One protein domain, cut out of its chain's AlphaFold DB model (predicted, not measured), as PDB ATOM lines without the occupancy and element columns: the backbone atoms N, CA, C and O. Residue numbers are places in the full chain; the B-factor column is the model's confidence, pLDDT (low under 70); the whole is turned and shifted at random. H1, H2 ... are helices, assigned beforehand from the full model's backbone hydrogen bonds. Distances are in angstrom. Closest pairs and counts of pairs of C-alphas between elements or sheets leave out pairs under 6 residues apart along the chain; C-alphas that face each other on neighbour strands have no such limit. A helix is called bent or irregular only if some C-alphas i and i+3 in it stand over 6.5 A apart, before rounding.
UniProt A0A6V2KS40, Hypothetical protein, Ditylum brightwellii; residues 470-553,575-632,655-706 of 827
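AT A GLANCE: This is residues 470 to 553, 575 to 632 and 655 to 706 of the 827 residues of the protein "Hypothetical protein" of Ditylum brightwellii (UniProt A0A6V2KS40). A bundle of four helices, H1, H2, H4 and H5, running up and down, each against the one before it in the chain, has H5 in the core, and the long helix H9 packs along H5 and reaches past the bundle to H8, the two meeting near their first residues in a corner, about perpendicular at 88 degrees. Near the other end of H9 lies H6, with H10 packed on it; H3 joins H1 to H6, and H7 bridges H4 and H9. You will read 194 residues with ten named helices, H1 to H10 in order, and no named strand: all helix. The whole is compact, with a radius of gyration of the C-alphas of 17.4 A and spans of 55 by 41 by 32 A.

HOW THE PARTS SIT: Start with H1, residues 470 to 482, and H2, residues 489 to 508, a helical hairpin at a steep tilt of 42 degrees; look at the closest C-alphas, Leu 474 and Ile 498, 6.6 A apart. Next, H3, residues 510 to 518, touches H1 at C-alphas 516 and 471, 6.3 A apart. H4, residues 521 to 531, forms a helical hairpin with H5, residues 535 to 548, closest at C-alphas 529 and 536, 4.5 A. H5 is the hub, touching five helices; it runs the same way as H2 at a shallow tilt of 7 degrees, closest at C-alphas 542 and 503, 4.7 A. H6, residues 575 to 589, touches H5 at C-alphas 580 and 547, 5.7 A. H7, residues 592 to 600, touches H4 at C-alphas 592 and 526, 6.6 A. H8, residues 619 to 632, and H9, residues 657 to 687, touch about perpendicular at 88 degrees, closest at C-alphas 621 and 663, 4.7 A. H9 touches H5 at C-alphas 683 and 548, 4.9 A. H10, residues 693 to 706, touches H6 at C-alphas 696 and 585, 6.0 A. Every backbone O i to N i+4 pair is within hydrogen-bond range in H2, H4, H5, H6, H8 and H9, but 6 of 9 in H1, 3 of 5 in H3 and in H7, and 8 of 10 in H10.

IN THESE COORDINATES: Find C-alpha 470 at (121.535, -96.141, 179.097), where H1 begins. H2 is 28.3 A long. From C-alpha 657 at (103.226, -59.824, 179.071), H9 runs 44.3 A. H10 ends at C-alpha 706, (141.269, -68.607, 201.767). H1 is only just irregular, C-alphas 477 and 480 being 6.9 A apart; H10 is irregular, with C-alphas 694 and 697 8.6 A apart.

THE WHOLE: The C-alphas farthest apart, Ser 656 and Ser 691, are 55.7 A apart. Residues 554 to 574 and 633 to 654 are not printed, with C-alpha gaps of 12.8 A and 13.2 A. The link from H7 to H8 is long. pLDDT is under 70 at residues 549 to 553, 575 to 577, 604 to 605 and 632.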
ATOM      1  N   GLY A 470     122.396 -97.311 179.216       80.12
ATOM      2  CA  GLY A 470     121.535 -96.141 179.097       80.12
ATOM      3  C   GLY A 470     122.175 -94.850 179.602       80.12
ATOM      4  O   GLY A 470     121.936 -93.794 179.015       80.12
ATOM      5  N   ILE A 471     123.028 -94.926 180.628       84.44
ATOM      6  CA  ILE A 471     123.736 -93.756 181.162       84.44
ATOM      7  C   ILE A 471     124.731 -93.239 180.123       84.44
ATOM      8  O   ILE A 471     124.810 -92.031 179.888       84.44
ATOM      9  N   GLU A 472     125.423 -94.142 179.425       85.81
ATOM     10  CA  GLU A 472     126.318 -93.765 178.332       85.81
ATOM     11  C   GLU A 472     125.564 -93.032 177.208       85.81
ATOM     12  O   GLU A 472     126.021 -91.983 176.750       85.81
ATOM     13  N   TYR A 473     124.383 -93.513 176.796       86.50
ATOM     14  CA  TYR A 473     123.576 -92.840 175.766       86.50
ATOM     15  C   TYR A 473     123.123 -91.433 176.188       86.50
ATOM     16  O   TYR A 473     123.197 -90.502 175.380       86.50
ATOM     17  N   LEU A 474     122.709 -91.242 177.445       89.50
ATOM     18  CA  LEU A 474     122.344 -89.919 177.971       89.50
ATOM     19  C   LEU A 474     123.550 -88.966 177.960       89.50
ATOM     20  O   LEU A 474     123.463 -87.848 177.446       89.50
ATOM     21  N   LEU A 475     124.713 -89.422 178.435       90.75
ATOM     22  CA  LEU A 475     125.943 -88.623 178.436       90.75
ATOM     23  C   LEU A 475     126.426 -88.292 177.016       90.75
ATOM     24  O   LEU A 475     126.837 -87.157 176.753       90.75
ATOM     25  N   GLN A 476     126.339 -89.241 176.081       88.81
ATOM     26  CA  GLN A 476     126.653 -89.020 174.667       88.81
ATOM     27  C   GLN A 476     125.720 -87.987 174.024       88.81
ATOM     28  O   GLN A 476     126.179 -87.213 173.183       88.81
ATOM     29  N   SER A 477     124.456 -87.924 174.449       87.25
ATOM     30  CA  SER A 477     123.479 -86.932 173.976       87.25
ATOM     31  C   SER A 477     123.797 -85.516 174.469       87.25
ATOM     32  O   SER A 477     123.622 -84.549 173.731       87.25
ATOM     33  N   ILE A 478     124.319 -85.386 175.694       90.12
ATOM     34  CA  ILE A 478     124.706 -84.100 176.303       90.12
ATOM     35  C   ILE A 478     126.073 -83.618 175.783       90.12
ATOM     36  O   ILE A 478     126.322 -82.415 175.656       90.12
ATOM     37  N   ALA A 479     126.982 -84.539 175.449       89.38
ATOM     38  CA  ALA A 479     128.364 -84.234 175.079       89.38
ATOM     39  C   ALA A 479     128.560 -83.184 173.954       89.38
ATOM     40  O   ALA A 479     129.529 -82.417 174.056       89.38
ATOM     41  N   PRO A 480     127.715 -83.088 172.907       89.06
ATOM     42  CA  PRO A 480     127.794 -82.031 171.896       89.06
ATOM     43  C   PRO A 480     127.602 -80.620 172.472       89.06
ATOM     44  O   PRO A 480     128.286 -79.684 172.049       89.06
ATOM     45  N   TYR A 481     126.748 -80.477 173.489       88.81
ATOM     46  CA  TYR A 481     126.369 -79.196 174.092       88.81
ATOM     47  C   TYR A 481     127.338 -78.715 175.180       88.81
ATOM     48  O   TYR A 481     127.171 -77.639 175.744       88.81
ATOM     49  N   ARG A 482     128.435 -79.443 175.429       88.75
ATOM     50  CA  ARG A 482     129.455 -79.061 176.427       88.75
ATOM     51  C   ARG A 482     130.151 -77.719 176.162       88.75
ATOM     52  O   ARG A 482     130.796 -77.187 177.058       88.75
ATOM     53  N   LYS A 483     130.118 -77.239 174.914       88.31
ATOM     54  CA  LYS A 483     130.774 -76.001 174.437       88.31
ATOM     55  C   LYS A 483     129.886 -75.138 173.538       88.31
ATOM     56  O   LYS A 483     130.292 -74.038 173.178       88.31
ATOM     57  N   LYS A 484     128.731 -75.653 173.119       87.75
ATOM     58  CA  LYS A 484     127.846 -75.017 172.144       87.75
ATOM     59  C   LYS A 484     126.453 -74.933 172.751       87.75
ATOM     60  O   LYS A 484     125.980 -75.923 173.298       87.75
ATOM     61  N   ASP A 485     125.823 -73.771 172.636       87.38
ATOM     62  CA  ASP A 485     124.420 -73.608 173.011       87.38
ATOM     63  C   ASP A 485     123.497 -74.259 171.962       87.38
ATOM     64  O   ASP A 485     123.867 -74.299 170.779       87.38
ATOM     65  N   PRO A 486     122.312 -74.750 172.368       88.31
ATOM     66  CA  PRO A 486     121.282 -75.190 171.428       88.31
ATOM     67  C   PRO A 486     120.862 -74.047 170.496       88.31
ATOM     68  O   PRO A 486     120.857 -72.875 170.892       88.31
ATOM     69  N   GLU A 487     120.552 -74.377 169.239       85.38
ATOM     70  CA  GLU A 487     120.197 -73.374 168.223       85.38
ATOM     71  C   GLU A 487     118.690 -73.115 168.169       85.38
ATOM     72  O   GLU A 487     118.271 -71.964 168.009       85.38
ATOM     73  N   THR A 488     117.884 -74.165 168.327       86.38
ATOM     74  CA  THR A 488     116.417 -74.106 168.283       86.38
ATOM     75  C   THR A 488     115.807 -74.250 169.677       86.38
ATOM     76  O   THR A 488     116.478 -74.653 170.628       86.38
ATOM     77  N   GLU A 489     114.536 -73.869 169.814       85.94
ATOM     78  CA  GLU A 489     113.761 -74.069 171.047       85.94
ATOM     79  C   GLU A 489     113.541 -75.568 171.313       85.94
ATOM     80  O   GLU A 489     113.834 -76.029 172.408       85.94
ATOM     81  N   GLU A 490     113.218 -76.347 170.276       86.12
ATOM     82  CA  GLU A 490     113.098 -77.816 170.342       86.12
ATOM     83  C   GLU A 490     114.405 -78.498 170.803       86.12
ATOM     84  O   GLU A 490     114.397 -79.409 171.629       86.12
ATOM     85  N   GLU A 491     115.571 -78.048 170.314       87.19
ATOM     86  CA  GLU A 491     116.875 -78.551 170.785       87.19
ATOM     87  C   GLU A 491     117.160 -78.165 172.243       87.19
ATOM     88  O   GLU A 491     117.872 -78.870 172.955       87.19
ATOM     89  N   CYS A 492     116.648 -77.017 172.682       89.06
ATOM     90  CA  CYS A 492     116.793 -76.546 174.052       89.06
ATOM     91  C   CYS A 492     115.956 -77.403 175.007       89.06
ATOM     92  O   CYS A 492     116.450 -77.826 176.048       89.06
ATOM     93  N   GLU A 493     114.715 -77.684 174.622       90.19
ATOM     94  CA  GLU A 493     113.762 -78.478 175.392       90.19
ATOM     95  C   GLU A 493     114.165 -79.953 175.444       90.19
ATOM     96  O   GLU A 493     114.278 -80.511 176.530       90.19
ATOM     97  N   THR A 494     114.548 -80.548 174.307       89.88
ATOM     98  CA  THR A 494     115.131 -81.905 174.289       89.88
ATOM     99  C   THR A 494     116.327 -82.033 175.229       89.88
ATOM    100  O   THR A 494     116.466 -83.043 175.916       89.88
ATOM    101  N   LEU A 495     117.206 -81.025 175.280       91.56
ATOM    102  CA  LEU A 495     118.365 -81.036 176.167       91.56
ATOM    103  C   LEU A 495     117.959 -80.983 177.648       91.56
ATOM    104  O   LEU A 495     118.531 -81.726 178.444       91.56
ATOM    105  N   GLU A 496     116.996 -80.136 178.021       91.44
ATOM    106  CA  GLU A 496     116.471 -80.083 179.395       91.44
ATOM    107  C   GLU A 496     115.782 -81.402 179.778       91.44
ATOM    108  O   GLU A 496     116.108 -81.952 180.827       91.44
ATOM    109  N   ASN A 497     114.980 -81.994 178.885       92.75
ATOM    110  CA  ASN A 497     114.350 -83.301 179.099       92.75
ATOM    111  C   ASN A 497     115.387 -84.415 179.328       92.75
ATOM    112  O   ASN A 497     115.224 -85.254 180.212       92.75
ATOM    113  N   ILE A 498     116.500 -84.408 178.583       91.81
ATOM    114  CA  ILE A 498     117.613 -85.355 178.787       91.81
ATOM    115  C   ILE A 498     118.287 -85.132 180.148       91.81
ATOM    116  O   ILE A 498     118.645 -86.101 180.821       91.81
ATOM    117  N   PHE A 499     118.486 -83.875 180.561       92.69
ATOM    118  CA  PHE A 499     119.032 -83.564 181.884       92.69
ATOM    119  C   PHE A 499     118.099 -84.018 183.005       92.69
ATOM    120  O   PHE A 499     118.590 -84.546 184.002       92.69
ATOM    121  N   ASP A 500     116.792 -83.849 182.839       90.56
ATOM    122  CA  ASP A 500     115.797 -84.267 183.821       90.56
ATOM    123  C   ASP A 500     115.676 -85.789 183.900       90.56
ATOM    124  O   ASP A 500     115.686 -86.342 184.999       90.56
ATOM    125  N   ALA A 501     115.684 -86.482 182.759       88.62
ATOM    126  CA  ALA A 501     115.776 -87.939 182.686       88.62
ATOM    127  C   ALA A 501     117.027 -88.466 183.414       88.62
ATOM    128  O   ALA A 501     116.947 -89.388 184.230       88.62
ATOM    129  N   LEU A 502     118.191 -87.855 183.162       89.81
ATOM    130  CA  LEU A 502     119.442 -88.230 183.818       89.81
ATOM    131  C   LEU A 502     119.390 -87.948 185.327       89.81
ATOM    132  O   LEU A 502     119.745 -88.819 186.117       89.81
ATOM    133  N   ALA A 503     118.919 -86.769 185.735       88.25
ATOM    134  CA  ALA A 503     118.792 -86.391 187.140       88.25
ATOM    135  C   ALA A 503     117.844 -87.325 187.909       88.25
ATOM    136  O   ALA A 503     118.227 -87.834 188.963       88.25
ATOM    137  N   ALA A 504     116.664 -87.610 187.351       84.81
ATOM    138  CA  ALA A 504     115.699 -88.544 187.926       84.81
ATOM    139  C   ALA A 504     116.304 -89.946 188.065       84.81
ATOM    140  O   ALA A 504     116.250 -90.542 189.135       84.81
ATOM    141  N   SER A 505     116.995 -90.439 187.030       82.62
ATOM    142  CA  SER A 505     117.605 -91.774 187.070       82.62
ATOM    143  C   SER A 505     118.697 -91.949 188.131       82.62
ATOM    144  O   SER A 505     118.888 -93.060 188.633       82.62
ATOM    145  N   LEU A 506     119.419 -90.872 188.454       82.75
ATOM    146  CA  LEU A 506     120.511 -90.867 189.429       82.75
ATOM    147  C   LEU A 506     119.999 -90.678 190.856       82.75
ATOM    148  O   LEU A 506     120.615 -91.181 191.791       82.75
ATOM    149  N   PHE A 507     118.871 -89.984 191.017       79.50
ATOM    150  CA  PHE A 507     118.186 -89.869 192.297       79.50
ATOM    151  C   PHE A 507     117.463 -91.173 192.644       79.50
ATOM    152  O   PHE A 507     117.708 -91.757 193.688       79.50
ATOM    153  N   SER A 508     116.624 -91.706 191.756       72.62
ATOM    154  CA  SER A 508     115.745 -92.842 192.075       72.62
ATOM    155  C   SER A 508     116.479 -94.178 192.277       72.62
ATOM    156  O   SER A 508     115.970 -95.073 192.958       72.62
ATOM    157  N   CYS A 509     117.681 -94.339 191.709       72.25
ATOM    158  CA  CYS A 509     118.451 -95.581 191.792       72.25
ATOM    159  C   CYS A 509     119.945 -95.313 192.034       72.25
ATOM    160  O   CYS A 509     120.678 -94.895 191.136       72.25
ATOM    161  N   SER A 510     120.425 -95.646 193.237       71.81
ATOM    162  CA  SER A 510     121.842 -95.520 193.618       71.81
ATOM    163  C   SER A 510     122.783 -96.363 192.744       71.81
ATOM    164  O   SER A 510     123.939 -95.987 192.546       71.81
ATOM    165  N   LEU A 511     122.288 -97.454 192.144       74.06
ATOM    166  CA  LEU A 511     123.061 -98.317 191.240       74.06
ATOM    167  C   LEU A 511     123.484 -97.612 189.944       74.06
ATOM    168  O   LEU A 511     124.463 -98.027 189.333       74.06
ATOM    169  N   ASN A 512     122.777 -96.558 189.526       79.38
ATOM    170  CA  ASN A 512     123.101 -95.796 188.315       79.38
ATOM    171  C   ASN A 512     124.228 -94.778 188.543       79.38
ATOM    172  O   ASN A 512     124.864 -94.335 187.583       79.38
ATOM    173  N   VAL A 513     124.508 -94.425 189.803       83.12
ATOM    174  CA  VAL A 513     125.551 -93.454 190.143       83.12
ATOM    175  C   VAL A 513     126.930 -94.012 189.806       83.12
ATOM    176  O   VAL A 513     127.715 -93.316 189.172       83.12
ATOM    177  N   GLN A 514     127.228 -95.273 190.136       83.25
ATOM    178  CA  GLN A 514     128.543 -95.859 189.843       83.25
ATOM    179  C   GLN A 514     128.862 -95.905 188.328       83.25
ATOM    180  O   GLN A 514     129.916 -95.395 187.952       83.25
ATOM    181  N   PRO A 515     127.970 -96.384 187.434       84.25
ATOM    182  CA  PRO A 515     128.142 -96.265 185.982       84.25
ATOM    183  C   PRO A 515     128.324 -94.823 185.494       84.25
ATOM    184  O   PRO A 515     129.130 -94.570 184.604       84.25
ATOM    185  N   PHE A 516     127.621 -93.855 186.090       89.69
ATOM    186  CA  PHE A 516     127.800 -92.437 185.766       89.69
ATOM    187  C   PHE A 516     129.196 -91.920 186.141       89.69
ATOM    188  O   PHE A 516     129.799 -91.167 185.369       89.69
ATOM    189  N   LEU A 517     129.721 -92.331 187.298       88.88
ATOM    190  CA  LEU A 517     131.090 -92.029 187.719       88.88
ATOM    191  C   LEU A 517     132.111 -92.678 186.771       88.88
ATOM    192  O   LEU A 517     133.010 -92.001 186.273       88.88
ATOM    193  N   ASP A 518     131.931 -93.961 186.452       87.94
ATOM    194  CA  ASP A 518     132.820 -94.715 185.559       87.94
ATOM    195  C   ASP A 518     132.830 -94.138 184.129       87.94
ATOM    196  O   ASP A 518     133.868 -94.117 183.463       87.94
ATOM    197  N   ALA A 519     131.695 -93.597 183.674       87.62
ATOM    198  CA  ALA A 519     131.537 -92.931 182.382       87.62
ATOM    199  C   ALA A 519     132.028 -91.464 182.354       87.62
ATOM    200  O   ALA A 519     131.773 -90.752 181.379       87.62
ATOM    201  N   GLN A 520     132.742 -90.995 183.386       91.06
ATOM    202  CA  GLN A 520     133.248 -89.615 183.506       91.06
ATOM    203  C   GLN A 520     132.139 -88.547 183.445       91.06
ATOM    204  O   GLN A 520     132.297 -87.460 182.864       91.06
ATOM    205  N   GLY A 521     130.975 -88.863 184.019       91.88
ATOM    206  CA  GLY A 521     129.817 -87.978 184.029       91.88
ATOM    207  C   GLY A 521     130.093 -86.659 184.756       91.88
ATOM    208  O   GLY A 521     129.745 -85.589 184.247       91.88
ATOM    209  N   ILE A 522     130.791 -86.703 185.898       92.25
ATOM    210  CA  ILE A 522     131.151 -85.512 186.686       92.25
ATOM    211  C   ILE A 522     132.017 -84.552 185.861       92.25
ATOM    212  O   ILE A 522     131.768 -83.343 185.838       92.25
ATOM    213  N   GLU A 523     133.015 -85.061 185.145       93.69
ATOM    214  CA  GLU A 523     133.929 -84.269 184.326       93.69
ATOM    215  C   GLU A 523     133.207 -83.602 183.158       93.69
ATOM    216  O   GLU A 523     133.515 -82.450 182.817       93.69
ATOM    217  N   LEU A 524     132.233 -84.292 182.556       93.56
ATOM    218  CA  LEU A 524     131.385 -83.709 181.522       93.56
ATOM    219  C   LEU A 524     130.546 -82.557 182.089       93.56
ATOM    220  O   LEU A 524     130.575 -81.461 181.519       93.56
ATOM    221  N   MET A 525     129.880 -82.758 183.231       94.38
ATOM    222  CA  MET A 525     129.078 -81.715 183.887       94.38
ATOM    223  C   MET A 525     129.932 -80.500 184.269       94.38
ATOM    224  O   MET A 525     129.588 -79.357 183.953       94.38
ATOM    225  N   LEU A 526     131.108 -80.724 184.859       92.12
ATOM    226  CA  LEU A 526     132.057 -79.660 185.200       92.12
ATOM    227  C   LEU A 526     132.573 -78.909 183.967       92.12
ATOM    228  O   LEU A 526     132.855 -77.706 184.047       92.12
ATOM    229  N   ARG A 527     132.705 -79.583 182.818       91.44
ATOM    230  CA  ARG A 527     133.083 -78.941 181.555       91.44
ATOM    231  C   ARG A 527     131.963 -78.037 181.034       91.44
ATOM    232  O   ARG A 527     132.277 -76.907 180.665       91.44
ATOM    233  N   CYS A 528     130.699 -78.466 181.084       90.38
ATOM    234  CA  CYS A 528     129.546 -77.623 180.735       90.38
ATOM    235  C   CYS A 528     129.501 -76.341 181.587       90.38
ATOM    236  O   CYS A 528     129.315 -75.242 181.064       90.38
ATOM    237  N   LEU A 529     129.766 -76.452 182.893       90.31
ATOM    238  CA  LEU A 529     129.797 -75.297 183.800       90.31
ATOM    239  C   LEU A 529     130.930 -74.317 183.498       90.31
ATOM    240  O   LEU A 529     130.745 -73.103 183.575       90.31
ATOM    241  N   ARG A 530     132.109 -74.828 183.141       89.12
ATOM    242  CA  ARG A 530     133.285 -73.992 182.865       89.12
ATOM    243  C   ARG A 530     133.114 -73.128 181.618       89.12
ATOM    244  O   ARG A 530     133.603 -71.999 181.595       89.12
ATOM    245  N   GLU A 531     132.436 -73.662 180.607       87.62
ATOM    246  CA  GLU A 531     132.193 -72.993 179.323       87.62
ATOM    247  C   GLU A 531     130.986 -72.034 179.376       87.62
ATOM    248  O   GLU A 531     130.824 -71.211 178.480       87.62
ATOM    249  N   LYS A 532     130.194 -72.062 180.466       85.81
ATOM    250  CA  LYS A 532     129.081 -71.127 180.757       85.81
ATOM    251  C   LYS A 532     127.946 -71.167 179.730       85.81
ATOM    252  O   LYS A 532     127.255 -70.165 179.525       85.81
ATOM    253  N   VAL A 533     127.782 -72.329 179.114       87.75
ATOM    254  CA  VAL A 533     126.724 -72.657 178.157       87.75
ATOM    255  C   VAL A 533     125.404 -72.937 178.870       87.75
ATOM    256  O   VAL A 533     125.386 -73.183 180.079       87.75
ATOM    257  N   HIS A 534     124.310 -72.975 178.112       89.00
ATOM    258  CA  HIS A 534     122.988 -73.337 178.624       89.00
ATOM    259  C   HIS A 534     122.984 -74.696 179.336       89.00
ATOM    260  O   HIS A 534     122.443 -74.807 180.432       89.00
ATOM    261  N   ALA A 535     123.725 -75.677 178.810       90.06
ATOM    262  CA  ALA A 535     123.910 -76.986 179.439       90.06
ATOM    263  C   ALA A 535     124.459 -76.917 180.884       90.06
ATOM    264  O   ALA A 535     124.359 -77.883 181.631       90.06
ATOM    265  N   GLY A 536     125.036 -75.786 181.307       88.56
ATOM    266  CA  GLY A 536     125.462 -75.567 182.686       88.56
ATOM    267  C   GLY A 536     124.310 -75.528 183.701       88.56
ATOM    268  O   GLY A 536     124.517 -75.910 184.849       88.56
ATOM    269  N   GLY A 537     123.102 -75.104 183.314       88.50
ATOM    270  CA  GLY A 537     121.937 -75.133 184.211       88.50
ATOM    271  C   GLY A 537     121.537 -76.563 184.574       88.50
ATOM    272  O   GLY A 537     121.547 -76.924 185.753       88.50
ATOM    273  N   GLY A 538     121.294 -77.392 183.555       89.06
ATOM    274  CA  GLY A 538     121.022 -78.823 183.717       89.06
ATOM    275  C   GLY A 538     122.180 -79.590 184.367       89.06
ATOM    276  O   GLY A 538     121.955 -80.429 185.235       89.06
ATOM    277  N   ALA A 539     123.435 -79.235 184.066       93.38
ATOM    278  CA  ALA A 539     124.599 -79.847 184.710       93.38
ATOM    279  C   ALA A 539     124.644 -79.610 186.232       93.38
ATOM    280  O   ALA A 539     125.021 -80.517 186.972       93.38
ATOM    281  N   LEU A 540     124.251 -78.424 186.720       91.94
ATOM    282  CA  LEU A 540     124.122 -78.184 188.166       91.94
ATOM    283  C   LEU A 540     123.013 -79.025 188.784       91.94
ATOM    284  O   LEU A 540     123.190 -79.507 189.898       91.94
ATOM    285  N   ARG A 541     121.893 -79.190 188.075       91.31
ATOM    286  CA  ARG A 541     120.784 -80.039 188.518       91.31
ATOM    287  C   ARG A 541     121.280 -81.476 188.688       91.31
ATOM    288  O   ARG A 541     121.237 -81.993 189.794       91.31
ATOM    289  N   VAL A 542     121.880 -82.068 187.655       92.19
ATOM    290  CA  VAL A 542     122.439 -83.433 187.716       92.19
ATOM    291  C   VAL A 542     123.465 -83.589 188.841       92.19
ATOM    292  O   VAL A 542     123.368 -84.529 189.625       92.19
ATOM    293  N   LEU A 543     124.417 -82.658 188.974       92.38
ATOM    294  CA  LEU A 543     125.407 -82.703 190.057       92.38
ATOM    295  C   LEU A 543     124.759 -82.621 191.443       92.38
ATOM    296  O   LEU A 543     125.207 -83.296 192.360       92.38
ATOM    297  N   ASN A 544     123.712 -81.815 191.604       90.88
ATOM    298  CA  ASN A 544     122.977 -81.721 192.859       90.88
ATOM    299  C   ASN A 544     122.347 -83.063 193.254       90.88
ATOM    300  O   ASN A 544     122.529 -83.505 194.387       90.88
ATOM    301  N   TYR A 545     121.673 -83.734 192.318       87.69
ATOM    302  CA  TYR A 545     121.043 -85.033 192.570       87.69
ATOM    303  C   TYR A 545     122.074 -86.131 192.869       87.69
ATOM    304  O   TYR A 545     121.931 -86.843 193.861       87.69
ATOM    305  N   VAL A 546     123.160 -86.204 192.089       88.19
ATOM    306  CA  VAL A 546     124.243 -87.189 192.286       88.19
ATOM    307  C   VAL A 546     124.939 -87.029 193.635       88.19
ATOM    308  O   VAL A 546     125.260 -88.018 194.287       88.19
ATOM    309  N   LEU A 547     125.212 -85.789 194.046       87.69
ATOM    310  CA  LEU A 547     125.982 -85.516 195.260       87.69
ATOM    311  C   LEU A 547     125.113 -85.547 196.518       87.69
ATOM    312  O   LEU A 547     125.614 -85.890 197.585       87.69
ATOM    313  N   SER A 548     123.830 -85.189 196.421       82.81
ATOM    314  CA  SER A 548     122.935 -85.171 197.583       82.81
ATOM    315  C   SER A 548     122.641 -86.576 198.111       82.81
ATOM    316  O   SER A 548     122.617 -86.747 199.334       82.81
ATOM    317  N   GLY A 549     122.493 -87.563 197.215       67.81
ATOM    318  CA  GLY A 549     122.137 -88.947 197.546       67.81
ATOM    319  C   GLY A 549     120.721 -89.090 198.126       67.81
ATOM    320  O   GLY A 549     120.169 -88.149 198.701       67.81
ATOM    321  N   ASN A 550     120.119 -90.277 198.009       60.22
ATOM    322  CA  ASN A 550     118.841 -90.564 198.665       60.22
ATOM    323  C   ASN A 550     119.068 -90.913 200.136       60.22
ATOM    324  O   ASN A 550     119.764 -91.873 200.448       60.22
ATOM    325  N   SER A 551     118.419 -90.178 201.040       48.72
ATOM    326  CA  SER A 551     118.260 -90.580 202.447       48.72
ATOM    327  C   SER A 551     117.041 -91.495 202.663       48.72
ATOM    328  O   SER A 551     116.509 -91.524 203.768       48.72
ATOM    329  N   SER A 552     116.519 -92.172 201.633       38.88
ATOM    330  CA  SER A 552     115.248 -92.901 201.734       38.88
ATOM    331  C   SER A 552     115.412 -94.244 202.454       38.88
ATOM    332  O   SER A 552     115.646 -95.272 201.823       38.88
ATOM    333  N   ASN A 553     115.238 -94.223 203.775       35.97
ATOM    334  CA  ASN A 553     114.691 -95.350 204.523       35.97
ATOM    335  C   ASN A 553     113.162 -95.383 204.324       35.97
ATOM    336  O   ASN A 553     112.502 -94.387 204.595       35.97
ATOM    337  N   ASP A 575     125.674 -98.877 201.531       57.16
ATOM    338  CA  ASP A 575     126.173 -98.853 200.153       57.16
ATOM    339  C   ASP A 575     125.745 -97.572 199.410       57.16
ATOM    340  O   ASP A 575     126.578 -96.884 198.820       57.16
ATOM    341  N   ALA A 576     124.484 -97.142 199.540       61.34
ATOM    342  CA  ALA A 576     124.000 -95.900 198.914       61.34
ATOM    343  C   ALA A 576     124.700 -94.632 199.452       61.34
ATOM    344  O   ALA A 576     125.045 -93.717 198.688       61.34
ATOM    345  N   THR A 577     124.958 -94.588 200.763       65.38
ATOM    346  CA  THR A 577     125.699 -93.488 201.402       65.38
ATOM    347  C   THR A 577     127.163 -93.481 200.947       65.38
ATOM    348  O   THR A 577     127.702 -92.427 200.609       65.38
ATOM    349  N   MET A 578     127.790 -94.657 200.843       72.12
ATOM    350  CA  MET A 578     129.165 -94.813 200.351       72.12
ATOM    351  C   MET A 578     129.316 -94.410 198.879       72.12
ATOM    352  O   MET A 578     130.305 -93.775 198.513       72.12
ATOM    353  N   VAL A 579     128.340 -94.723 198.026       77.88
ATOM    354  CA  VAL A 579     128.352 -94.317 196.610       77.88
ATOM    355  C   VAL A 579     128.251 -92.793 196.468       77.88
ATOM    356  O   VAL A 579     129.008 -92.194 195.700       77.88
ATOM    357  N   SER A 580     127.394 -92.145 197.261       78.88
ATOM    358  CA  SER A 580     127.264 -90.678 197.280       78.88
ATOM    359  C   SER A 580     128.535 -89.996 197.809       78.88
ATOM    360  O   SER A 580     128.978 -88.975 197.276       78.88
ATOM    361  N   MET A 581     129.183 -90.598 198.812       83.31
ATOM    362  CA  MET A 581     130.484 -90.159 199.324       83.31
ATOM    363  C   MET A 581     131.572 -90.249 198.243       83.31
ATOM    364  O   MET A 581     132.266 -89.261 197.999       83.31
ATOM    365  N   ARG A 582     131.667 -91.369 197.510       85.06
ATOM    366  CA  ARG A 582     132.598 -91.518 196.372       85.06
ATOM    367  C   ARG A 582     132.358 -90.474 195.283       85.06
ATOM    368  O   ARG A 582     133.317 -89.940 194.726       85.06
ATOM    369  N   ALA A 583     131.099 -90.147 194.992       87.25
ATOM    370  CA  ALA A 583     130.765 -89.093 194.039       87.25
ATOM    371  C   ALA A 583     131.264 -87.714 194.513       87.25
ATOM    372  O   ALA A 583     131.832 -86.956 193.722       87.25
ATOM    373  N   CYS A 584     131.127 -87.405 195.809       89.62
ATOM    374  CA  CYS A 584     131.674 -86.185 196.415       89.62
ATOM    375  C   CYS A 584     133.205 -86.127 196.334       89.62
ATOM    376  O   CYS A 584     133.767 -85.085 195.988       89.62
ATOM    377  N   GLU A 585     133.890 -87.238 196.603       89.75
ATOM    378  CA  GLU A 585     135.350 -87.339 196.500       89.75
ATOM    379  C   GLU A 585     135.837 -87.110 195.066       89.75
ATOM    380  O   GLU A 585     136.712 -86.270 194.832       89.75
ATOM    381  N   GLN A 586     135.230 -87.790 194.089       90.25
ATOM    382  CA  GLN A 586     135.556 -87.611 192.673       90.25
ATOM    383  C   GLN A 586     135.249 -86.193 192.185       90.25
ATOM    384  O   GLN A 586     136.028 -85.621 191.423       90.25
ATOM    385  N   PHE A 587     134.164 -85.573 192.657       93.12
ATOM    386  CA  PHE A 587     133.867 -84.171 192.359       93.12
ATOM    387  C   PHE A 587     134.984 -83.232 192.826       93.12
ATOM    388  O   PHE A 587     135.365 -82.301 192.104       93.12
ATOM    389  N   VAL A 588     135.534 -83.464 194.021       91.69
ATOM    390  CA  VAL A 588     136.657 -82.677 194.541       91.69
ATOM    391  C   VAL A 588     137.934 -82.943 193.738       91.69
ATOM    392  O   VAL A 588     138.629 -81.979 193.393       91.69
ATOM    393  N   ASP A 589     138.220 -84.198 193.388       91.06
ATOM    394  CA  ASP A 589     139.409 -84.580 192.615       91.06
ATOM    395  C   ASP A 589     139.389 -84.032 191.176       91.06
ATOM    396  O   ASP A 589     140.352 -83.404 190.726       91.06
ATOM    397  N   ALA A 590     138.233 -84.088 190.505       90.69
ATOM    398  CA  ALA A 590     137.998 -83.489 189.187       90.69
ATOM    399  C   ALA A 590     138.102 -81.943 189.180       90.69
ATOM    400  O   ALA A 590     137.999 -81.285 188.136       90.69
ATOM    401  N   GLY A 591     138.329 -81.326 190.345       90.44
ATOM    402  CA  GLY A 591     138.513 -79.890 190.510       90.44
ATOM    403  C   GLY A 591     137.202 -79.114 190.613       90.44
ATOM    404  O   GLY A 591     137.194 -77.907 190.344       90.44
ATOM    405  N   GLY A 592     136.113 -79.770 191.023       91.50
ATOM    406  CA  GLY A 592     134.782 -79.183 191.152       91.50
ATOM    407  C   GLY A 592     134.735 -77.970 192.079       91.50
ATOM    408  O   GLY A 592     134.081 -76.980 191.751       91.50
ATOM    409  N   LEU A 593     135.540 -77.944 193.149       91.25
ATOM    410  CA  LEU A 593     135.639 -76.788 194.057       91.25
ATOM    411  C   LEU A 593     136.034 -75.491 193.326       91.25
ATOM    412  O   LEU A 593     135.534 -74.414 193.650       91.25
ATOM    413  N   LYS A 594     136.896 -75.566 192.301       90.44
ATOM    414  CA  LYS A 594     137.307 -74.381 191.521       90.44
ATOM    415  C   LYS A 594     136.160 -73.801 190.689       90.44
ATOM    416  O   LYS A 594     136.204 -72.619 190.364       90.44
ATOM    417  N   VAL A 595     135.169 -74.620 190.337       90.69
ATOM    418  CA  VAL A 595     133.983 -74.224 189.564       90.69
ATOM    419  C   VAL A 595     132.843 -73.804 190.499       90.69
ATOM    420  O   VAL A 595     132.199 -72.788 190.253       90.69
ATOM    421  N   LEU A 596     132.646 -74.528 191.605       91.44
ATOM    422  CA  LEU A 596     131.561 -74.313 192.563       91.44
ATOM    423  C   LEU A 596     131.690 -72.996 193.338       91.44
ATOM    424  O   LEU A 596     130.723 -72.249 193.436       91.44
ATOM    425  N   PHE A 597     132.873 -72.665 193.868       90.75
ATOM    426  CA  PHE A 597     133.024 -71.464 194.701       90.75
ATOM    427  C   PHE A 597     132.748 -70.144 193.957       90.75
ATOM    428  O   PHE A 597     132.070 -69.287 194.522       90.75
ATOM    429  N   PRO A 598     133.189 -69.940 192.702       90.75
ATOM    430  CA  PRO A 598     132.776 -68.772 191.924       90.75
ATOM    431  C   PRO A 598     131.257 -68.647 191.734       90.75
ATOM    432  O   PRO A 598     130.748 -67.523 191.762       90.75
ATOM    433  N   LEU A 599     130.547 -69.772 191.571       88.50
ATOM    434  CA  LEU A 599     129.081 -69.813 191.480       88.50
ATOM    435  C   LEU A 599     128.434 -69.450 192.820       88.50
ATOM    436  O   LEU A 599     127.574 -68.577 192.866       88.50
ATOM    437  N   PHE A 600     128.920 -70.043 193.910       88.06
ATOM    438  CA  PHE A 600     128.459 -69.782 195.276       88.06
ATOM    439  C   PHE A 600     128.634 -68.307 195.694       88.06
ATOM    440  O   PHE A 600     127.756 -67.700 196.311       88.06
ATOM    441  N   MET A 601     129.744 -67.685 195.283       87.38
ATOM    442  CA  MET A 601     130.005 -66.254 195.489       87.38
ATOM    443  C   MET A 601     129.137 -65.340 194.607       87.38
ATOM    444  O   MET A 601     129.270 -64.121 194.682       87.38
ATOM    445  N   GLY A 602     128.283 -65.891 193.737       80.31
ATOM    446  CA  GLY A 602     127.408 -65.116 192.857       80.31
ATOM    447  C   GLY A 602     128.164 -64.272 191.829       80.31
ATOM    448  O   GLY A 602     127.641 -63.265 191.346       80.31
ATOM    449  N   ARG A 603     129.410 -64.638 191.488       79.44
ATOM    450  CA  ARG A 603     130.204 -63.882 190.512       79.44
ATOM    451  C   ARG A 603     129.535 -64.027 189.149       79.44
ATOM    452  O   ARG A 603     129.574 -65.099 188.554       79.44
ATOM    453  N   GLY A 604     128.961 -62.942 188.624       67.50
ATOM    454  CA  GLY A 604     128.235 -62.955 187.345       67.50
ATOM    455  C   GLY A 604     129.063 -63.451 186.150       67.50
ATOM    456  O   GLY A 604     128.503 -63.884 185.153       67.50
ATOM    457  N   SER A 605     130.395 -63.448 186.261       68.62
ATOM    458  CA  SER A 605     131.302 -64.031 185.271       68.62
ATOM    459  C   SER A 605     131.369 -65.560 185.301       68.62
ATOM    460  O   SER A 605     131.904 -66.127 184.356       68.62
ATOM    461  N   ALA A 606     130.883 -66.223 186.351       75.06
ATOM    462  CA  ALA A 606     130.896 -67.677 186.512       75.06
ATOM    463  C   ALA A 606     129.532 -68.326 186.234       75.06
ATOM    464  O   ALA A 606     129.491 -69.513 185.934       75.06
ATOM    465  N   VAL A 607     128.439 -67.562 186.314       82.12
ATOM    466  CA  VAL A 607     127.069 -68.067 186.150       82.12
ATOM    467  C   VAL A 607     126.831 -68.544 184.706       82.12
ATOM    468  O   VAL A 607     127.111 -67.782 183.776       82.12
ATOM    469  N   PRO A 608     126.308 -69.771 184.495       83.50
ATOM    470  CA  PRO A 608     125.915 -70.247 183.173       83.50
ATOM    471  C   PRO A 608     124.822 -69.362 182.575       83.50
ATOM    472  O   PRO A 608     123.852 -69.014 183.258       83.50
ATOM    473  N   ASN A 609     124.969 -68.996 181.302       83.31
ATOM    474  CA  ASN A 609     123.972 -68.174 180.628       83.31
ATOM    475  C   ASN A 609     122.896 -69.063 179.992       83.31
ATOM    476  O   ASN A 609     123.238 -70.043 179.334       83.31
ATOM    477  N   PRO A 610     121.606 -68.721 180.141       85.94
ATOM    478  CA  PRO A 610     120.554 -69.410 179.406       85.94
ATOM    479  C   PRO A 610     120.715 -69.176 177.893       85.94
ATOM    480  O   PRO A 610     121.156 -68.099 177.475       85.94
ATOM    481  N   ALA A 611     120.361 -70.177 177.079       84.81
ATOM    482  CA  ALA A 611     120.480 -70.108 175.622       84.81
ATOM    483  C   ALA A 611     119.660 -68.952 175.034       84.81
ATOM    484  O   ALA A 611     118.600 -68.597 175.539       84.81
ATOM    485  N   LYS A 612     120.103 -68.384 173.908       82.75
ATOM    486  CA  LYS A 612     119.362 -67.295 173.240       82.75
ATOM    487  C   LYS A 612     117.987 -67.722 172.727       82.75
ATOM    488  O   LYS A 612     117.115 -66.861 172.609       82.75
ATOM    489  N   CYS A 613     117.835 -69.001 172.384       82.12
ATOM    490  CA  CYS A 613     116.570 -69.597 171.970       82.12
ATOM    491  C   CYS A 613     115.603 -69.806 173.144       82.12
ATOM    492  O   CYS A 613     114.409 -69.900 172.895       82.12
ATOM    493  N   SER A 614     116.072 -69.801 174.399       84.88
ATOM    494  CA  SER A 614     115.202 -69.969 175.564       84.88
ATOM    495  C   SER A 614     114.585 -68.650 176.031       84.88
ATOM    496  O   SER A 614     115.152 -67.561 175.864       84.88
ATOM    497  N   ASP A 615     113.435 -68.740 176.703       79.56
ATOM    498  CA  ASP A 615     112.723 -67.585 177.263       79.56
ATOM    499  C   ASP A 615     113.633 -66.730 178.173       79.56
ATOM    500  O   ASP A 615     113.629 -65.495 178.091       79.56
ATOM    501  N   GLY A 616     114.470 -67.379 178.993       74.69
ATOM    502  CA  GLY A 616     115.374 -66.730 179.949       74.69
ATOM    503  C   GLY A 616     116.636 -66.106 179.337       74.69
ATOM    504  O   GLY A 616     117.162 -65.134 179.894       74.69
ATOM    505  N   GLY A 617     117.121 -66.624 178.203       77.62
ATOM    506  CA  GLY A 617     118.294 -66.099 177.484       77.62
ATOM    507  C   GLY A 617     117.958 -65.222 176.283       77.62
ATOM    508  O   GLY A 617     118.850 -64.624 175.674       77.62
ATOM    509  N   SER A 618     116.670 -65.076 175.980       83.81
ATOM    510  CA  SER A 618     116.177 -64.207 174.923       83.81
ATOM    511  C   SER A 618     116.680 -62.760 175.066       83.81
ATOM    512  O   SER A 618     116.791 -62.185 176.157       83.81
ATOM    513  N   ALA A 619     116.914 -62.094 173.929       80.38
ATOM    514  CA  ALA A 619     117.248 -60.664 173.909       80.38
ATOM    515  C   ALA A 619     116.155 -59.805 174.576       80.38
ATOM    516  O   ALA A 619     116.427 -58.710 175.076       80.38
ATOM    517  N   LEU A 620     114.922 -60.319 174.600       79.88
ATOM    518  CA  LEU A 620     113.784 -59.733 175.289       79.88
ATOM    519  C   LEU A 620     114.010 -59.694 176.810       79.88
ATOM    520  O   LEU A 620     113.853 -58.631 177.406       79.88
ATOM    521  N   ALA A 621     114.445 -60.799 177.426       81.12
ATOM    522  CA  ALA A 621     114.756 -60.858 178.857       81.12
ATOM    523  C   ALA A 621     115.860 -59.860 179.245       81.12
ATOM    524  O   ALA A 621     115.773 -59.190 180.278       81.12
ATOM    525  N   ALA A 622     116.892 -59.727 178.406       81.88
ATOM    526  CA  ALA A 622     117.983 -58.780 178.628       81.88
ATOM    527  C   ALA A 622     117.512 -57.317 178.583       81.88
ATOM    528  O   ALA A 622     117.771 -56.563 179.523       81.88
ATOM    529  N   LYS A 623     116.760 -56.934 177.543       82.88
ATOM    530  CA  LYS A 623     116.200 -55.578 177.400       82.88
ATOM    531  C   LYS A 623     115.188 -55.251 178.497       82.88
ATOM    532  O   LYS A 623     115.207 -54.147 179.036       82.88
ATOM    533  N   ALA A 624     114.334 -56.210 178.856       80.81
ATOM    534  CA  ALA A 624     113.364 -56.065 179.937       80.81
ATOM    535  C   ALA A 624     114.054 -55.822 181.287       80.81
ATOM    536  O   ALA A 624     113.637 -54.946 182.044       80.81
ATOM    537  N   GLY A 625     115.139 -56.554 181.568       78.94
ATOM    538  CA  GLY A 625     115.959 -56.356 182.762       78.94
ATOM    539  C   GLY A 625     116.619 -54.976 182.804       78.94
ATOM    540  O   GLY A 625     116.551 -54.298 183.828       78.94
ATOM    541  N   GLU A 626     117.199 -54.525 181.689       80.81
ATOM    542  CA  GLU A 626     117.810 -53.193 181.587       80.81
ATOM    543  C   GLU A 626     116.774 -52.073 181.761       80.81
ATOM    544  O   GLU A 626     117.008 -51.107 182.484       80.81
ATOM    545  N   ARG A 627     115.593 -52.218 181.152       79.62
ATOM    546  CA  ARG A 627     114.496 -51.254 181.281       79.62
ATOM    547  C   ARG A 627     113.965 -51.187 182.708       79.62
ATOM    548  O   ARG A 627     113.749 -50.092 183.212       79.62
ATOM    549  N   LEU A 628     113.802 -52.332 183.372       77.31
ATOM    550  CA  LEU A 628     113.401 -52.371 184.778       77.31
ATOM    551  C   LEU A 628     114.454 -51.717 185.678       77.31
ATOM    552  O   LEU A 628     114.099 -51.009 186.614       77.31
ATOM    553  N   ARG A 629     115.743 -51.925 185.389       77.75
ATOM    554  CA  ARG A 629     116.830 -51.267 186.117       77.75
ATOM    555  C   ARG A 629     116.779 -49.745 185.944       77.75
ATOM    556  O   ARG A 629     116.825 -49.048 186.946       77.75
ATOM    557  N   LYS A 630     116.589 -49.244 184.718       78.38
ATOM    558  CA  LYS A 630     116.434 -47.801 184.441       78.38
ATOM    559  C   LYS A 630     115.199 -47.193 185.113       78.38
ATOM    560  O   LYS A 630     115.259 -46.063 185.574       78.38
ATOM    561  N   LEU A 631     114.091 -47.936 185.188       70.81
ATOM    562  CA  LEU A 631     112.896 -47.499 185.918       70.81
ATOM    563  C   LEU A 631     113.180 -47.373 187.424       70.81
ATOM    564  O   LEU A 631     112.886 -46.336 188.002       70.81
ATOM    565  N   ARG A 632     113.856 -48.363 188.028       68.19
ATOM    566  CA  ARG A 632     114.262 -48.302 189.446       68.19
ATOM    567  C   ARG A 632     115.272 -47.186 189.734       68.19
ATOM    568  O   ARG A 632     115.220 -46.589 190.798       68.19
ATOM    569  N   LEU A 655     106.078 -53.065 181.208       74.62
ATOM    570  CA  LEU A 655     106.576 -54.224 180.451       74.62
ATOM    571  C   LEU A 655     105.417 -55.017 179.829       74.62
ATOM    572  O   LEU A 655     104.394 -55.238 180.488       74.62
ATOM    573  N   SER A 656     105.609 -55.500 178.601       83.44
ATOM    574  CA  SER A 656     104.697 -56.422 177.908       83.44
ATOM    575  C   SER A 656     104.572 -57.765 178.647       83.44
ATOM    576  O   SER A 656     105.501 -58.190 179.333       83.44
ATOM    577  N   LYS A 657     103.446 -58.482 178.480       84.56
ATOM    578  CA  LYS A 657     103.226 -59.824 179.071       84.56
ATOM    579  C   LYS A 657     104.373 -60.784 178.725       84.56
ATOM    580  O   LYS A 657     104.871 -61.479 179.606       84.56
ATOM    581  N   ARG A 658     104.849 -60.747 177.474       82.00
ATOM    582  CA  ARG A 658     105.982 -61.558 176.997       82.00
ATOM    583  C   ARG A 658     107.307 -61.155 177.654       82.00
ATOM    584  O   ARG A 658     108.067 -62.016 178.072       82.00
ATOM    585  N   GLU A 659     107.557 -59.852 177.815       83.06
ATOM    586  CA  GLU A 659     108.761 -59.338 178.493       83.06
ATOM    587  C   GLU A 659     108.794 -59.742 179.968       83.06
ATOM    588  O   GLU A 659     109.850 -60.081 180.499       83.06
ATOM    589  N   ARG A 660     107.632 -59.740 180.633       84.19
ATOM    590  CA  ARG A 660     107.513 -60.203 182.019       84.19
ATOM    591  C   ARG A 660     107.796 -61.696 182.142       84.19
ATOM    592  O   ARG A 660     108.522 -62.059 183.060       84.19
ATOM    593  N   ARG A 661     107.270 -62.527 181.232       84.75
ATOM    594  CA  ARG A 661     107.539 -63.977 181.194       84.75
ATOM    595  C   ARG A 661     109.031 -64.254 181.011       84.75
ATOM    596  O   ARG A 661     109.622 -64.922 181.845       84.75
ATOM    597  N   ALA A 662     109.659 -63.627 180.019       84.81
ATOM    598  CA  ALA A 662     111.089 -63.780 179.752       84.81
ATOM    599  C   ALA A 662     111.973 -63.315 180.929       84.81
ATOM    600  O   ALA A 662     112.936 -63.977 181.315       84.81
ATOM    601  N   LEU A 663     111.632 -62.184 181.561       85.00
ATOM    602  CA  LEU A 663     112.345 -61.705 182.749       85.00
ATOM    603  C   LEU A 663     112.144 -62.628 183.959       85.00
ATOM    604  O   LEU A 663     113.067 -62.786 184.758       85.00
ATOM    605  N   GLN A 664     110.950 -63.201 184.116       87.62
ATOM    606  CA  GLN A 664     110.655 -64.165 185.172       87.62
ATOM    607  C   GLN A 664     111.466 -65.448 184.973       87.62
ATOM    608  O   GLN A 664     112.178 -65.829 185.895       87.62
ATOM    609  N   ALA A 665     111.470 -66.009 183.760       85.88
ATOM    610  CA  ALA A 665     112.274 -67.180 183.404       85.88
ATOM    611  C   ALA A 665     113.769 -66.952 183.683       85.88
ATOM    612  O   ALA A 665     114.451 -67.800 184.251       85.88
ATOM    613  N   ARG A 666     114.294 -65.754 183.383       86.81
ATOM    614  CA  ARG A 666     115.684 -65.405 183.718       86.81
ATOM    615  C   ARG A 666     115.944 -65.337 185.226       86.81
ATOM    616  O   ARG A 666     117.026 -65.704 185.677       86.81
ATOM    617  N   LYS A 667     115.000 -64.813 186.012       86.69
ATOM    618  CA  LYS A 667     115.137 -64.754 187.477       86.69
ATOM    619  C   LYS A 667     115.093 -66.142 188.097       86.69
ATOM    620  O   LYS A 667     115.875 -66.409 188.998       86.69
ATOM    621  N   GLU A 668     114.201 -66.984 187.600       87.25
ATOM    622  CA  GLU A 668     114.070 -68.380 187.999       87.25
ATOM    623  C   GLU A 668     115.335 -69.171 187.672       87.25
ATOM    624  O   GLU A 668     115.891 -69.803 188.559       87.25
ATOM    625  N   TRP A 669     115.897 -68.999 186.473       88.06
ATOM    626  CA  TRP A 669     117.201 -69.559 186.110       88.06
ATOM    627  C   TRP A 669     118.299 -69.196 187.119       88.06
ATOM    628  O   TRP A 669     118.990 -70.066 187.643       88.06
ATOM    629  N   LEU A 670     118.457 -67.902 187.420       88.00
ATOM    630  CA  LEU A 670     119.470 -67.433 188.371       88.00
ATOM    631  C   LEU A 670     119.224 -67.964 189.786       88.00
ATOM    632  O   LEU A 670     120.178 -68.290 190.489       88.00
ATOM    633  N   HIS A 671     117.957 -68.050 190.194       88.19
ATOM    634  CA  HIS A 671     117.583 -68.613 191.482       88.19
ATOM    635  C   HIS A 671     117.918 -70.104 191.559       88.19
ATOM    636  O   HIS A 671     118.525 -70.521 192.539       88.19
ATOM    637  N   ASN A 672     117.616 -70.877 190.516       89.00
ATOM    638  CA  ASN A 672     117.918 -72.306 190.445       89.00
ATOM    639  C   ASN A 672     119.430 -72.558 190.474       89.00
ATOM    640  O   ASN A 672     119.886 -73.461 191.167       89.00
ATOM    641  N   VAL A 673     120.227 -71.722 189.799       89.69
ATOM    642  CA  VAL A 673     121.696 -71.780 189.889       89.69
ATOM    643  C   VAL A 673     122.180 -71.509 191.321       89.69
ATOM    644  O   VAL A 673     123.025 -72.252 191.821       89.69
ATOM    645  N   GLU A 674     121.654 -70.474 191.992       89.31
ATOM    646  CA  GLU A 674     121.999 -70.147 193.388       89.31
ATOM    647  C   GLU A 674     121.627 -71.313 194.322       89.31
ATOM    648  O   GLU A 674     122.492 -71.823 195.035       89.31
ATOM    649  N   THR A 675     120.387 -71.798 194.255       89.75
ATOM    650  CA  THR A 675     119.870 -72.892 195.088       89.75
ATOM    651  C   THR A 675     120.636 -74.197 194.865       89.75
ATOM    652  O   THR A 675     121.138 -74.764 195.835       89.75
ATOM    653  N   ASN A 676     120.835 -74.632 193.615       91.38
ATOM    654  CA  ASN A 676     121.593 -75.853 193.315       91.38
ATOM    655  C   ASN A 676     123.051 -75.743 193.784       91.38
ATOM    656  O   ASN A 676     123.608 -76.709 194.295       91.38
ATOM    657  N   SER A 677     123.681 -74.565 193.672       92.06
ATOM    658  CA  SER A 677     125.053 -74.373 194.166       92.06
ATOM    659  C   SER A 677     125.162 -74.510 195.690       92.06
ATOM    660  O   SER A 677     126.140 -75.063 196.190       92.06
ATOM    661  N   ILE A 678     124.146 -74.047 196.426       91.94
ATOM    662  CA  ILE A 678     124.062 -74.182 197.885       91.94
ATOM    663  C   ILE A 678     123.789 -75.637 198.266       91.94
ATOM    664  O   ILE A 678     124.420 -76.147 199.187       91.94
ATOM    665  N   GLN A 679     122.893 -76.320 197.554       90.94
ATOM    666  CA  GLN A 679     122.572 -77.721 197.819       90.94
ATOM    667  C   GLN A 679     123.774 -78.639 197.558       90.94
ATOM    668  O   GLN A 679     124.100 -79.449 198.421       90.94
ATOM    669  N   ILE A 680     124.522 -78.421 196.468       91.94
ATOM    670  CA  ILE A 680     125.799 -79.111 196.219       91.94
ATOM    671  C   ILE A 680     126.799 -78.831 197.348       91.94
ATOM    672  O   ILE A 680     127.443 -79.751 197.842       91.94
ATOM    673  N   MET A 681     126.933 -77.574 197.788       92.00
ATOM    674  CA  MET A 681     127.832 -77.233 198.897       92.00
ATOM    675  C   MET A 681     127.435 -77.961 200.187       92.00
ATOM    676  O   MET A 681     128.295 -78.504 200.873       92.00
ATOM    677  N   TYR A 682     126.138 -78.014 200.489       91.25
ATOM    678  CA  TYR A 682     125.614 -78.730 201.646       91.25
ATOM    679  C   TYR A 682     125.889 -80.236 201.554       91.25
ATOM    680  O   TYR A 682     126.379 -80.821 202.520       91.25
ATOM    681  N   ALA A 683     125.656 -80.845 200.389       89.44
ATOM    682  CA  ALA A 683     125.950 -82.253 200.142       89.44
ATOM    683  C   ALA A 683     127.427 -82.588 200.415       89.44
ATOM    684  O   ALA A 683     127.719 -83.554 201.117       89.44
ATOM    685  N   LEU A 684     128.355 -81.727 199.977       90.38
ATOM    686  CA  LEU A 684     129.780 -81.875 200.288       90.38
ATOM    687  C   LEU A 684     130.054 -81.781 201.797       90.38
ATOM    688  O   LEU A 684     130.825 -82.575 202.321       90.38
ATOM    689  N   THR A 685     129.428 -80.846 202.521       88.44
ATOM    690  CA  THR A 685     129.612 -80.740 203.986       88.44
ATOM    691  C   THR A 685     128.989 -81.892 204.773       88.44
ATOM    692  O   THR A 685     129.392 -82.147 205.907       88.44
ATOM    693  N   ARG A 686     128.003 -82.574 204.182       85.62
ATOM    694  CA  ARG A 686     127.311 -83.714 204.781       85.62
ATOM    695  C   ARG A 686     128.122 -84.998 204.627       85.62
ATOM    696  O   ARG A 686     128.342 -85.682 205.620       85.62
ATOM    697  N   HIS A 687     128.550 -85.307 203.402       84.50
ATOM    698  CA  HIS A 687     129.140 -86.606 203.056       84.50
ATOM    699  C   HIS A 687     130.667 -86.659 203.180       84.50
ATOM    700  O   HIS A 687     131.219 -87.750 203.252       84.50
ATOM    701  N   LEU A 688     131.368 -85.519 203.200       85.25
ATOM    702  CA  LEU A 688     132.824 -85.512 203.366       85.25
ATOM    703  C   LEU A 688     133.220 -85.609 204.844       85.25
ATOM    704  O   LEU A 688     132.957 -84.704 205.640       85.25
ATOM    705  N   ASP A 689     133.938 -86.673 205.183       80.94
ATOM    706  CA  ASP A 689     134.495 -86.934 206.506       80.94
ATOM    707  C   ASP A 689     136.038 -86.835 206.516       80.94
ATOM    708  O   ASP A 689     136.673 -86.516 205.508       80.94
ATOM    709  N   ASP A 690     136.657 -87.052 207.682       76.00
ATOM    710  CA  ASP A 690     138.125 -87.043 207.811       76.00
ATOM    711  C   ASP A 690     138.790 -88.292 207.197       76.00
ATOM    712  O   ASP A 690     140.000 -88.284 206.973       76.00
ATOM    713  N   SER A 691     138.017 -89.346 206.906       74.06
ATOM    714  CA  SER A 691     138.459 -90.563 206.207       74.06
ATOM    715  C   SER A 691     138.406 -90.455 204.681       74.06
ATOM    716  O   SER A 691     138.908 -91.350 204.000       74.06
ATOM    717  N   SER A 692     137.814 -89.382 204.150       77.62
ATOM    718  CA  SER A 692     137.586 -89.209 202.718       77.62
ATOM    719  C   SER A 692     138.879 -89.198 201.904       77.62
ATOM    720  O   SER A 692     139.892 -88.587 202.269       77.62
ATOM    721  N   ALA A 693     138.842 -89.869 200.755       75.69
ATOM    722  CA  ALA A 693     139.962 -89.933 199.834       75.69
ATOM    723  C   ALA A 693     140.371 -88.533 199.339       75.69
ATOM    724  O   ALA A 693     139.586 -87.581 199.303       75.69
ATOM    725  N   TYR A 694     141.633 -88.411 198.919       79.81
ATOM    726  CA  TYR A 694     142.211 -87.180 198.362       79.81
ATOM    727  C   TYR A 694     142.220 -85.970 199.314       79.81
ATOM    728  O   TYR A 694     142.361 -84.834 198.847       79.81
ATOM    729  N   ASP A 695     142.091 -86.191 200.626       84.88
ATOM    730  CA  ASP A 695     141.954 -85.142 201.642       84.88
ATOM    731  C   ASP A 695     140.800 -84.171 201.311       84.88
ATOM    732  O   ASP A 695     140.916 -82.949 201.473       84.88
ATOM    733  N   ALA A 696     139.694 -84.697 200.770       86.00
ATOM    734  CA  ALA A 696     138.619 -83.897 200.188       86.00
ATOM    735  C   ALA A 696     138.012 -82.895 201.187       86.00
ATOM    736  O   ALA A 696     137.877 -81.708 200.863       86.00
ATOM    737  N   LYS A 697     137.740 -83.328 202.427       87.81
ATOM    738  CA  LYS A 697     137.264 -82.452 203.513       87.81
ATOM    739  C   LYS A 697     138.257 -81.333 203.839       87.81
ATOM    740  O   LYS A 697     137.865 -80.169 203.947       87.81
ATOM    741  N   ALA A 698     139.548 -81.648 203.940       86.50
ATOM    742  CA  ALA A 698     140.579 -80.652 204.225       86.50
ATOM    743  C   ALA A 698     140.683 -79.613 203.095       86.50
ATOM    744  O   ALA A 698     140.738 -78.411 203.360       86.50
ATOM    745  N   ARG A 699     140.626 -80.045 201.828       89.50
ATOM    746  CA  ARG A 699     140.608 -79.141 200.661       89.50
ATOM    747  C   ARG A 699     139.386 -78.220 200.661       89.50
ATOM    748  O   ARG A 699     139.517 -77.050 200.291       89.50
ATOM    749  N   LEU A 700     138.221 -78.718 201.080       90.38
ATOM    750  CA  LEU A 700     137.009 -77.911 201.232       90.38
ATOM    751  C   LEU A 700     137.168 -76.859 202.341       90.38
ATOM    752  O   LEU A 700     136.878 -75.686 202.112       90.38
ATOM    753  N   LEU A 701     137.686 -77.239 203.513       88.94
ATOM    754  CA  LEU A 701     137.916 -76.310 204.629       88.94
ATOM    755  C   LEU A 701     138.948 -75.229 204.290       88.94
ATOM    756  O   LEU A 701     138.723 -74.053 204.579       88.94
ATOM    757  N   VAL A 702     140.041 -75.590 203.609       90.94
ATOM    758  CA  VAL A 702     141.048 -74.622 203.143       90.94
ATOM    759  C   VAL A 702     140.397 -73.539 202.287       90.94
ATOM    760  O   VAL A 702     140.705 -72.361 202.456       90.94
ATOM    761  N   LYS A 703     139.432 -73.896 201.430       89.44
ATOM    762  CA  LYS A 703     138.716 -72.913 200.614       89.44
ATOM    763  C   LYS A 703     137.966 -71.893 201.463       89.44
ATOM    764  O   LYS A 703     138.017 -70.718 201.110       89.44
ATOM    765  N   PHE A 704     137.319 -72.294 202.557       88.69
ATOM    766  CA  PHE A 704     136.643 -71.363 203.472       88.69
ATOM    767  C   PHE A 704     137.605 -70.416 204.192       88.69
ATOM    768  O   PHE A 704     137.223 -69.285 204.460       88.69
ATOM    769  N   VAL A 705     138.845 -70.842 204.442       88.88
ATOM    770  CA  VAL A 705     139.880 -70.020 205.092       88.88
ATOM    771  C   VAL A 705     140.593 -69.079 204.104       88.88
ATOM    772  O   VAL A 705     141.082 -68.020 204.499       88.88
ATOM    773  N   GLU A 706     140.663 -69.438 202.818       89.75
ATOM    774  CA  GLU A 706     141.269 -68.607 201.767       89.75
ATOM    775  C   GLU A 706     140.637 -67.209 201.666       89.75
ATOM    776  O   GLU A 706     139.432 -67.042 201.864       89.75
TER     777      GLU A 706